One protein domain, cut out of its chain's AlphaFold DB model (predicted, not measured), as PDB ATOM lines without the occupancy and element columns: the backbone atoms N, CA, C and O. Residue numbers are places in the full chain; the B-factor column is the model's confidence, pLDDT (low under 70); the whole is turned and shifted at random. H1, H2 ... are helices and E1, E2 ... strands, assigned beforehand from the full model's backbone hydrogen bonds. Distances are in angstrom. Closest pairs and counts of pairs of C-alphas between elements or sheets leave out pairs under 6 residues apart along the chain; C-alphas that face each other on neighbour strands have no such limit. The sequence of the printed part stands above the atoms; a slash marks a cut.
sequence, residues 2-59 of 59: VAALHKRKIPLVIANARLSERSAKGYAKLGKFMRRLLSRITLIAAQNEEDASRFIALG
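This is residues 2 to 59 of the 59 residues of the protein "3-deoxy-D-manno-octulosonic-acid transferase" of Raoultella terrigena (UniProt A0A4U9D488). Look first for a small wall of two parallel strands, E1 and E2, with H4 folding back over one face of it and the other face bare. H2 is side by side with H4 beyond the wall, H3 is near the ends of H2 and H4, and H1 sits out at one end of the longest axis. The printed part has 58 residues, with four named helices and two named strands in the order H1, E1, H2, H3, E2, H4; the sheet's order is E1, E2, and the class is mixed, helices and strands. The whole is compact, with a radius of gyration of the C-alphas of 11.5 A, yet flat in outline, spanning 32 by 23 by 13 A.

Find C-alpha 13 at (-23.329, 13.194, -35.879); from there E1, residues 13 to 17, runs 9.6 A. E2, residues 43 to 46, begins at C-alpha 43, at (-23.439, 12.297, -31.206), and runs 9.2 A. H4, residues 49 to 58, is the longest helix at 14.4 A and ends at C-alpha 58, at (-21.430, 23.978, -22.854). H2, residues 21 to 28, measures 10.4 A, H3, residues 32 to 38, 10.0 A, and H1, residues 2 to 7, 8.7 A.

Begin at the sheet, where E1 and E2 are parallel at 6 degrees. Look there at N 14 and O 43, 2.9 A apart, and N 45 and O 14, 2.8 A apart, both within hydrogen-bond range. E1, H2, H3 and E2 form a strand-helix-strand unit, two parallel neighbour strands with helices between, and its crossover is right-handed. The closest C-alphas of E2 and H4, those of Ala 46 and Ala 52, are 5.2 A apart. H2 and H4 touch, closest at the C-alphas of Ala 28 and Leu 58, 5.8 A, with a shallow tilt of 22 degrees, the same way. H3 and H4 are close but not clearly touching, with the C-alphas of Arg 35 and Leu 58 at 6.2 A, and run opposite ways at a steep tilt of 44 degrees. H2 and H3 are close but not clearly touching too, the C-alphas of Tyr 27 and Met 34 being 6.6 A apart. H1 and H3 are close but not clearly touching, with the C-alphas of Val 2 and Leu 37 at 7.7 A, and about perpendicular at 78 degrees. H1 and H4 are apart. In H1, H2, H3 and H4, every O i to N i+4 pair is within hydrogen-bond range.

The C-alphas of Arg 8 and Arg 22, the two farthest apart, are 32.4 A from each other. The printed part has no cut, and its five links are tight. The mean pLDDT of the printed part is 96.2, and no printed residue is under 70.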
ATOM      1  N   VAL A   2     -29.224  22.250 -38.628       93.25
ATOM      2  CA  VAL A   2     -29.492  21.430 -37.411       93.25
ATOM      3  C   VAL A   2     -30.982  21.335 -37.047       93.25
ATOM      4  O   VAL A   2     -31.518  20.246 -36.872       93.25
ATOM      5  N   ALA A   3     -31.691  22.470 -37.001       93.94
ATOM      6  CA  ALA A   3     -33.119  22.491 -36.669       93.94
ATOM      7  C   ALA A   3     -34.000  21.712 -37.669       93.94
ATOM      8  O   ALA A   3     -35.011  21.136 -37.271       93.94
ATOM      9  N   ALA A   4     -33.616  21.672 -38.949       96.81
ATOM     10  CA  ALA A   4     -34.359  20.950 -39.978       96.81
ATOM     11  C   ALA A   4     -34.180  19.431 -39.840       96.81
ATOM     12  O   ALA A   4     -35.167  18.703 -39.919       96.81
ATOM     13  N   LEU A   5     -32.950  18.970 -39.569       97.44
ATOM     14  CA  LEU A   5     -32.647  17.558 -39.306       97.44
ATOM     15  C   LEU A   5     -33.386  17.062 -38.059       97.44
ATOM     16  O   LEU A   5     -34.105  16.067 -38.127       97.44
ATOM     17  N   HIS A   6     -33.327  17.831 -36.967       96.25
ATOM     18  CA  HIS A   6     -34.052  17.520 -35.736       96.25
ATOM     19  C   HIS A   6     -35.573  17.444 -35.954       96.25
ATOM     20  O   HIS A   6     -36.214  16.500 -35.501       96.25
ATOM     21  N   LYS A   7     -36.171  18.396 -36.694       96.81
ATOM     22  CA  LYS A   7     -37.615  18.369 -37.014       96.81
ATOM     23  C   LYS A   7     -38.010  17.118 -37.806       96.81
ATOM     24  O   LYS A   7     -39.106  16.602 -37.617       96.81
ATOM     25  N   ARG A   8     -37.124  16.631 -38.677       97.69
ATOM     26  CA  ARG A   8     -37.321  15.412 -39.476       97.69
ATOM     27  C   ARG A   8     -36.902  14.131 -38.743       97.69
ATOM     28  O   ARG A   8     -36.985  13.067 -39.340       97.69
ATOM     29  N   LYS A   9     -36.471  14.227 -37.476       96.69
ATOM     30  CA  LYS A   9     -35.948  13.112 -36.666       96.69
ATOM     31  C   LYS A   9     -34.770  12.379 -37.325       96.69
ATOM     32  O   LYS A   9     -34.601  11.180 -37.137       96.69
ATOM     33  N   ILE A  10     -33.959  13.097 -38.099       98.06
ATOM     34  CA  ILE A  10     -32.760  12.541 -38.731       98.06
ATOM     35  C   ILE A  10     -31.593  12.686 -37.744       98.06
ATOM     36  O   ILE A  10     -31.316  13.820 -37.337       98.06
ATOM     37  N   PRO A  11     -30.908  11.589 -37.362       97.31
ATOM     38  CA  PRO A  11     -29.745  11.653 -36.486       97.31
ATOM     39  C   PRO A  11     -28.638  12.537 -37.068       97.31
ATOM     40  O   PRO A  11     -28.318  12.448 -38.253       97.31
ATOM     41  N   LEU A  12     -28.045  13.383 -36.228       97.69
ATOM     42  CA  LEU A  12     -26.930  14.250 -36.605       97.69
ATOM     43  C   LEU A  12     -25.701  13.870 -35.788       97.69
ATOM     44  O   LEU A  12     -25.728  13.942 -34.560       97.69
ATOM     45  N   VAL A  13     -24.624  13.514 -36.482       97.56
ATOM     46  CA  VAL A  13     -23.329  13.194 -35.879       97.56
ATOM     47  C   VAL A  13     -22.303  14.232 -36.311       97.56
ATOM     48  O   VAL A  13     -22.201  14.547 -37.496       97.56
ATOM     49  N   ILE A  14     -21.534  14.751 -35.355       96.81
ATOM     50  CA  ILE A  14     -20.336  15.546 -35.628       96.81
ATOM     51  C   ILE A  14     -19.126  14.665 -35.339       96.81
ATOM     52  O   ILE A  14     -18.901  14.284 -34.193       96.81
ATOM     53  N   ALA A  15     -18.364  14.336 -36.378       97.19
ATOM     54  CA  ALA A  15     -17.126  13.574 -36.264       97.19
ATOM     55  C   ALA A  15     -15.909  14.501 -36.170       97.19
ATOM     56  O   ALA A  15     -15.938  15.608 -36.709       97.19
ATOM     57  N   ASN A  16     -14.842  14.028 -35.514       97.00
ATOM     58  CA  ASN A  16     -13.593  14.775 -35.329       97.00
ATOM     59  C   ASN A  16     -13.848  16.194 -34.782       97.00
ATOM     60  O   ASN A  16     -13.281  17.181 -35.260       97.00
ATOM     61  N   ALA A  17     -14.784  16.308 -33.837       97.06
ATOM     62  CA  ALA A  17     -15.211  17.593 -33.317       97.06
ATOM     63  C   ALA A  17     -14.076  18.226 -32.504       97.06
ATOM     64  O   ALA A  17     -13.526  17.597 -31.600       97.06
ATOM     65  N   ARG A  18     -13.761  19.481 -32.824       97.69
ATOM     66  CA  ARG A  18     -12.764  20.296 -32.126       97.69
ATOM     67  C   ARG A  18     -13.425  21.544 -31.584       97.69
ATOM     68  O   ARG A  18     -14.262  22.149 -32.260       97.69
ATOM     69  N   LEU A  19     -13.014  21.962 -30.400       96.75
ATOM     70  CA  LEU A  19     -13.491  23.183 -29.784       96.75
ATOM     71  C   LEU A  19     -12.330  23.882 -29.089       96.75
ATOM     72  O   LEU A  19     -11.864  23.464 -28.036       96.75
ATOM     73  N   SER A  20     -11.886  24.997 -29.670       96.50
ATOM     74  CA  SER A  20     -10.855  25.820 -29.037       96.50
ATOM     75  C   SER A  20     -11.362  26.426 -27.727       96.50
ATOM     76  O   SER A  20     -12.551  26.723 -27.580       96.50
ATOM     77  N   GLU A  21     -10.448  26.710 -26.802       96.00
ATOM     78  CA  GLU A  21     -10.767  27.384 -25.542       96.00
ATOM     79  C   GLU A  21     -11.452  28.748 -25.764       96.00
ATOM     80  O   GLU A  21     -12.423  29.093 -25.087       96.00
ATOM     81  N   ARG A  22     -10.996  29.516 -26.766       96.88
ATOM     82  CA  ARG A  22     -11.593  30.811 -27.132       96.88
ATOM     83  C   ARG A  22     -13.050  30.652 -27.570       96.88
ATOM     84  O   ARG A  22     -13.905  31.421 -27.128       96.88
ATOM     85  N   SER A  23     -13.333  29.664 -28.417       96.00
ATOM     86  CA  SER A  23     -14.695  29.371 -28.870       96.00
ATOM     87  C   SER A  23     -15.562  28.853 -27.729       96.00
ATOM     88  O   SER A  23     -16.692  29.308 -27.595       96.00
ATOM     89  N   ALA A  24     -15.030  27.984 -26.861       96.38
ATOM     90  CA  ALA A  24     -15.739  27.499 -25.678       96.38
ATOM     91  C   ALA A  24     -16.178  28.665 -24.776       96.38
ATOM     92  O   ALA A  24     -17.356  28.780 -24.443       96.38
ATOM     93  N   LYS A  25     -15.276  29.611 -24.476       96.38
ATOM     94  CA  LYS A  25     -15.608  30.830 -23.716       96.38
ATOM     95  C   LYS A  25     -16.660  31.688 -24.424       96.38
ATOM     96  O   LYS A  25     -17.567  32.208 -23.778       96.38
ATOM     97  N   GLY A  26     -16.556  31.851 -25.743       97.06
ATOM     98  CA  GLY A  26     -17.534  32.601 -26.536       97.06
ATOM     99  C   GLY A  26     -18.922  31.954 -26.537       97.06
ATOM    100  O   GLY A  26     -19.925  32.641 -26.366       97.06
ATOM    101  N   TYR A  27     -18.982  30.633 -26.677       96.25
ATOM    102  CA  TYR A  27     -20.224  29.860 -26.713       96.25
ATOM    103  C   TYR A  27     -20.872  29.738 -25.336       96.25
ATOM    104  O   TYR A  27     -22.097  29.797 -25.247       96.25
ATOM    105  N   ALA A  28     -20.083  29.683 -24.261       94.81
ATOM    106  CA  ALA A  28     -20.598  29.689 -22.894       94.81
ATOM    107  C   ALA A  28     -21.446  30.942 -22.608       94.81
ATOM    108  O   ALA A  28     -22.479  30.851 -21.948       94.81
ATOM    109  N   LYS A  29     -21.091  32.098 -23.193       96.00
ATOM    110  CA  LYS A  29     -21.879  33.342 -23.083       96.00
ATOM    111  C   LYS A  29     -23.274  33.236 -23.703       96.00
ATOM    112  O   LYS A  29     -24.171  33.979 -23.321       96.00
ATOM    113  N   LEU A  30     -23.469  32.319 -24.651       94.50
ATOM    114  CA  LEU A  30     -24.764  32.059 -25.285       94.50
ATOM    115  C   LEU A  30     -25.634  31.097 -24.452       94.50
ATOM    116  O   LEU A  30     -26.828  30.954 -24.730       94.50
ATOM    117  N   GLY A  31     -25.056  30.460 -23.425       92.75
ATOM    118  CA  GLY A  31     -25.740  29.694 -22.382       92.75
ATOM    119  C   GLY A  31     -26.830  28.763 -22.915       92.75
ATOM    120  O   GLY A  31     -26.563  27.811 -23.651       92.75
ATOM    121  N   LYS A  32     -28.093  29.074 -22.583       94.31
ATOM    122  CA  LYS A  32     -29.278  28.277 -22.957       94.31
ATOM    123  C   LYS A  32     -29.390  28.004 -24.459       94.31
ATOM    124  O   LYS A  32     -29.923  26.964 -24.845       94.31
ATOM    125  N   PHE A  33     -28.929  28.922 -25.311       94.75
ATOM    126  CA  PHE A  33     -28.968  28.714 -26.756       94.75
ATOM    127  C   PHE A  33     -28.078  27.542 -27.173       94.75
ATOM    128  O   PHE A  33     -28.533  26.693 -27.941       94.75
ATOM    129  N   MET A  34     -26.853  27.483 -26.645       95.75
ATOM    130  CA  MET A  34     -25.897  26.429 -26.980       95.75
ATOM    131  C   MET A  34     -26.352  25.085 -26.451       95.75
ATOM    132  O   MET A  34     -26.445  24.146 -27.232       95.75
ATOM    133  N   ARG A  35     -26.806  25.032 -25.200       95.25
ATOM    134  CA  ARG A  35     -27.407  23.825 -24.631       95.25
ATOM    135  C   ARG A  35     -28.542  23.255 -25.488       95.25
ATOM    136  O   ARG A  35     -28.586  22.068 -25.787       95.25
ATOM    137  N   ARG A  36     -29.452  24.114 -25.962       95.31
ATOM    138  CA  ARG A  36     -30.553  23.704 -26.855       95.31
ATOM    139  C   ARG A  36     -30.073  23.273 -28.243       95.31
ATOM    140  O   ARG A  36     -30.759  22.508 -28.916       95.31
ATOM    141  N   LEU A  37     -28.971  23.832 -28.733       95.38
ATOM    142  CA  LEU A  37     -28.383  23.433 -30.009       95.38
ATOM    143  C   LEU A  37     -27.727  22.054 -29.878       95.38
ATOM    144  O   LEU A  37     -28.004  21.183 -30.700       95.38
ATOM    145  N   LEU A  38     -26.909  21.865 -28.840       95.88
ATOM    146  CA  LEU A  38     -26.185  20.629 -28.554       95.88
ATOM    147  C   LEU A  38     -27.142  19.477 -28.245       95.88
ATOM    148  O   LEU A  38     -26.961  18.391 -28.784       95.88
ATOM    149  N   SER A  39     -28.246  19.732 -27.536       95.00
ATOM    150  CA  SER A  39     -29.274  18.717 -27.266       95.00
ATOM    151  C   SER A  39     -29.990  18.186 -28.518       95.00
ATOM    152  O   SER A  39     -30.793  17.263 -28.420       95.00
ATOM    153  N   ARG A  40     -29.780  18.799 -29.692       96.00
ATOM    154  CA  ARG A  40     -30.337  18.350 -30.981       96.00
ATOM    155  C   ARG A  40     -29.340  17.546 -31.810       96.00
ATOM    156  O   ARG A  40     -29.697  17.097 -32.898       96.00
ATOM    157  N   ILE A  41     -28.103  17.416 -31.341       96.88
ATOM    158  CA  ILE A  41     -27.060  16.613 -31.969       96.88
ATOM    159  C   ILE A  41     -27.090  15.243 -31.299       96.88
ATOM    160  O   ILE A  41     -27.121  15.141 -30.079       96.88
ATOM    161  N   THR A  42     -27.115  14.185 -32.102       97.44
ATOM    162  CA  THR A  42     -27.211  12.810 -31.604       97.44
ATOM    163  C   THR A  42     -25.889  12.335 -31.014       97.44
ATOM    164  O   THR A  42     -25.884  11.667 -29.988       97.44
ATOM    165  N   LEU A  43     -24.773  12.673 -31.662       97.31
ATOM    166  CA  LEU A  43     -23.439  12.297 -31.206       97.31
ATOM    167  C   LEU A  43     -22.415  13.355 -31.610       97.31
ATOM    168  O   LEU A  43     -22.392  13.817 -32.752       97.31
ATOM    169  N   ILE A  44     -21.533  13.693 -30.677       97.44
ATOM    170  CA  ILE A  44     -20.338  14.493 -30.932       97.44
ATOM    171  C   ILE A  44     -19.142  13.597 -30.627       97.44
ATOM    172  O   ILE A  44     -18.823  13.350 -29.468       97.44
ATOM    173  N   ALA A  45     -18.494  13.091 -31.672       97.75
ATOM    174  CA  ALA A  45     -17.235  12.374 -31.553       97.75
ATOM    175  C   ALA A  45     -16.104  13.408 -31.534       97.75
ATOM    176  O   ALA A  45     -15.598  13.825 -32.582       97.75
ATOM    177  N   ALA A  46     -15.779  13.876 -30.329       97.88
ATOM    178  CA  ALA A  46     -14.669  14.788 -30.093       97.88
ATOM    179  C   ALA A  46     -13.338  14.136 -30.477       97.88
ATOM    180  O   ALA A  46     -13.169  12.925 -30.349       97.88
ATOM    181  N   GLN A  47     -12.398  14.942 -30.968       97.44
ATOM    182  CA  GLN A  47     -11.100  14.425 -31.395       97.44
ATOM    183  C   GLN A  47     -10.253  13.923 -30.215       97.44
ATOM    184  O   GLN A  47      -9.492  12.971 -30.362       97.44
ATOM    185  N   ASN A  48     -10.360  14.586 -29.065       97.50
ATOM    186  CA  ASN A  48      -9.643  14.255 -27.840       97.50
ATOM    187  C   ASN A  48     -10.505  14.605 -26.612       97.50
ATOM    188  O   ASN A  48     -11.590  15.185 -26.727       97.50
ATOM    189  N   GLU A  49     -10.008  14.258 -25.428       97.56
ATOM    190  CA  GLU A  49     -10.707  14.484 -24.158       97.56
ATOM    191  C   GLU A  49     -10.867  15.967 -23.799       97.56
ATOM    192  O   GLU A  49     -11.843  16.349 -23.149       97.56
ATOM    193  N   GLU A  50      -9.945  16.823 -24.238       97.56
ATOM    194  CA  GLU A  50      -9.993  18.257 -23.958       97.56
ATOM    195  C   GLU A  50     -11.142  18.927 -24.728       97.56
ATOM    196  O   GLU A  50     -11.946  19.671 -24.159       97.56
ATOM    197  N   ASP A  51     -11.277  18.599 -26.014       97.88
ATOM    198  CA  ASP A  51     -12.405  18.998 -26.848       97.88
ATOM    199  C   ASP A  51     -13.722  18.466 -26.266       97.88
ATOM    200  O   ASP A  51     -14.690  19.222 -26.138       97.88
ATOM    201  N   ALA A  52     -13.750  17.193 -25.848       97.19
ATOM    202  CA  ALA A  52     -14.926  16.571 -25.238       97.19
ATOM    203  C   ALA A  52     -15.370  17.326 -23.977       97.19
ATOM    204  O   ALA A  52     -16.538  17.696 -23.849       97.19
ATOM    205  N   SER A  53     -14.423  17.630 -23.088       97.81
ATOM    206  CA  SER A  53     -14.666  18.357 -21.839       97.81
ATOM    207  C   SER A  53     -15.259  19.745 -22.088       97.81
ATOM    208  O   SER A  53     -16.189  20.164 -21.395       97.81
ATOM    209  N   ARG A  54     -14.787  20.451 -23.122       97.19
ATOM    210  CA  ARG A  54     -15.334  21.761 -23.505       97.19
ATOM    211  C   ARG A  54     -16.759  21.658 -24.050       97.19
ATOM    212  O   ARG A  54     -17.576  22.515 -23.725       97.19
ATOM    213  N   PHE A  55     -17.082  20.637 -24.846       96.94
ATOM    214  CA  PHE A  55     -18.460  20.413 -25.298       96.94
ATOM    215  C   PHE A  55     -19.393  20.065 -24.132       96.94
ATOM    216  O   PHE A  55     -20.481  20.632 -24.047       96.94
ATOM    217  N   ILE A  56     -18.953  19.207 -23.206       95.81
ATOM    218  CA  ILE A  56     -19.713  18.844 -21.999       95.81
ATOM    219  C   ILE A  56     -20.003  20.085 -21.144       95.81
ATOM    220  O   ILE A  56     -21.126  20.264 -20.678       95.81
ATOM    221  N   ALA A  57     -19.024  20.980 -20.986       95.69
ATOM    222  CA  ALA A  57     -19.190  22.215 -20.222       95.69
ATOM    223  C   ALA A  57     -20.203  23.201 -20.844       95.69
ATOM    224  O   ALA A  57     -20.771  24.026 -20.126       95.69
ATOM    225  N   LEU A  58     -20.441  23.138 -22.161       94.81
ATOM    226  CA  LEU A  58     -21.430  23.978 -22.854       94.81
ATOM    227  C   LEU A  58     -22.875  23.479 -22.706       94.81
ATOM    228  O   LEU A  58     -23.807  24.281 -22.846       94.81
ATOM    229  N   GLY A  59     -23.042  22.205 -22.346       81.69
ATOM    230  CA  GLY A  59     -24.267  21.653 -21.772       81.69
ATOM    231  C   GLY A  59     -25.270  21.020 -22.714       81.69
ATOM    232  O   GLY A  59     -25.218  21.226 -23.947       81.69
TER     233      GLY A  59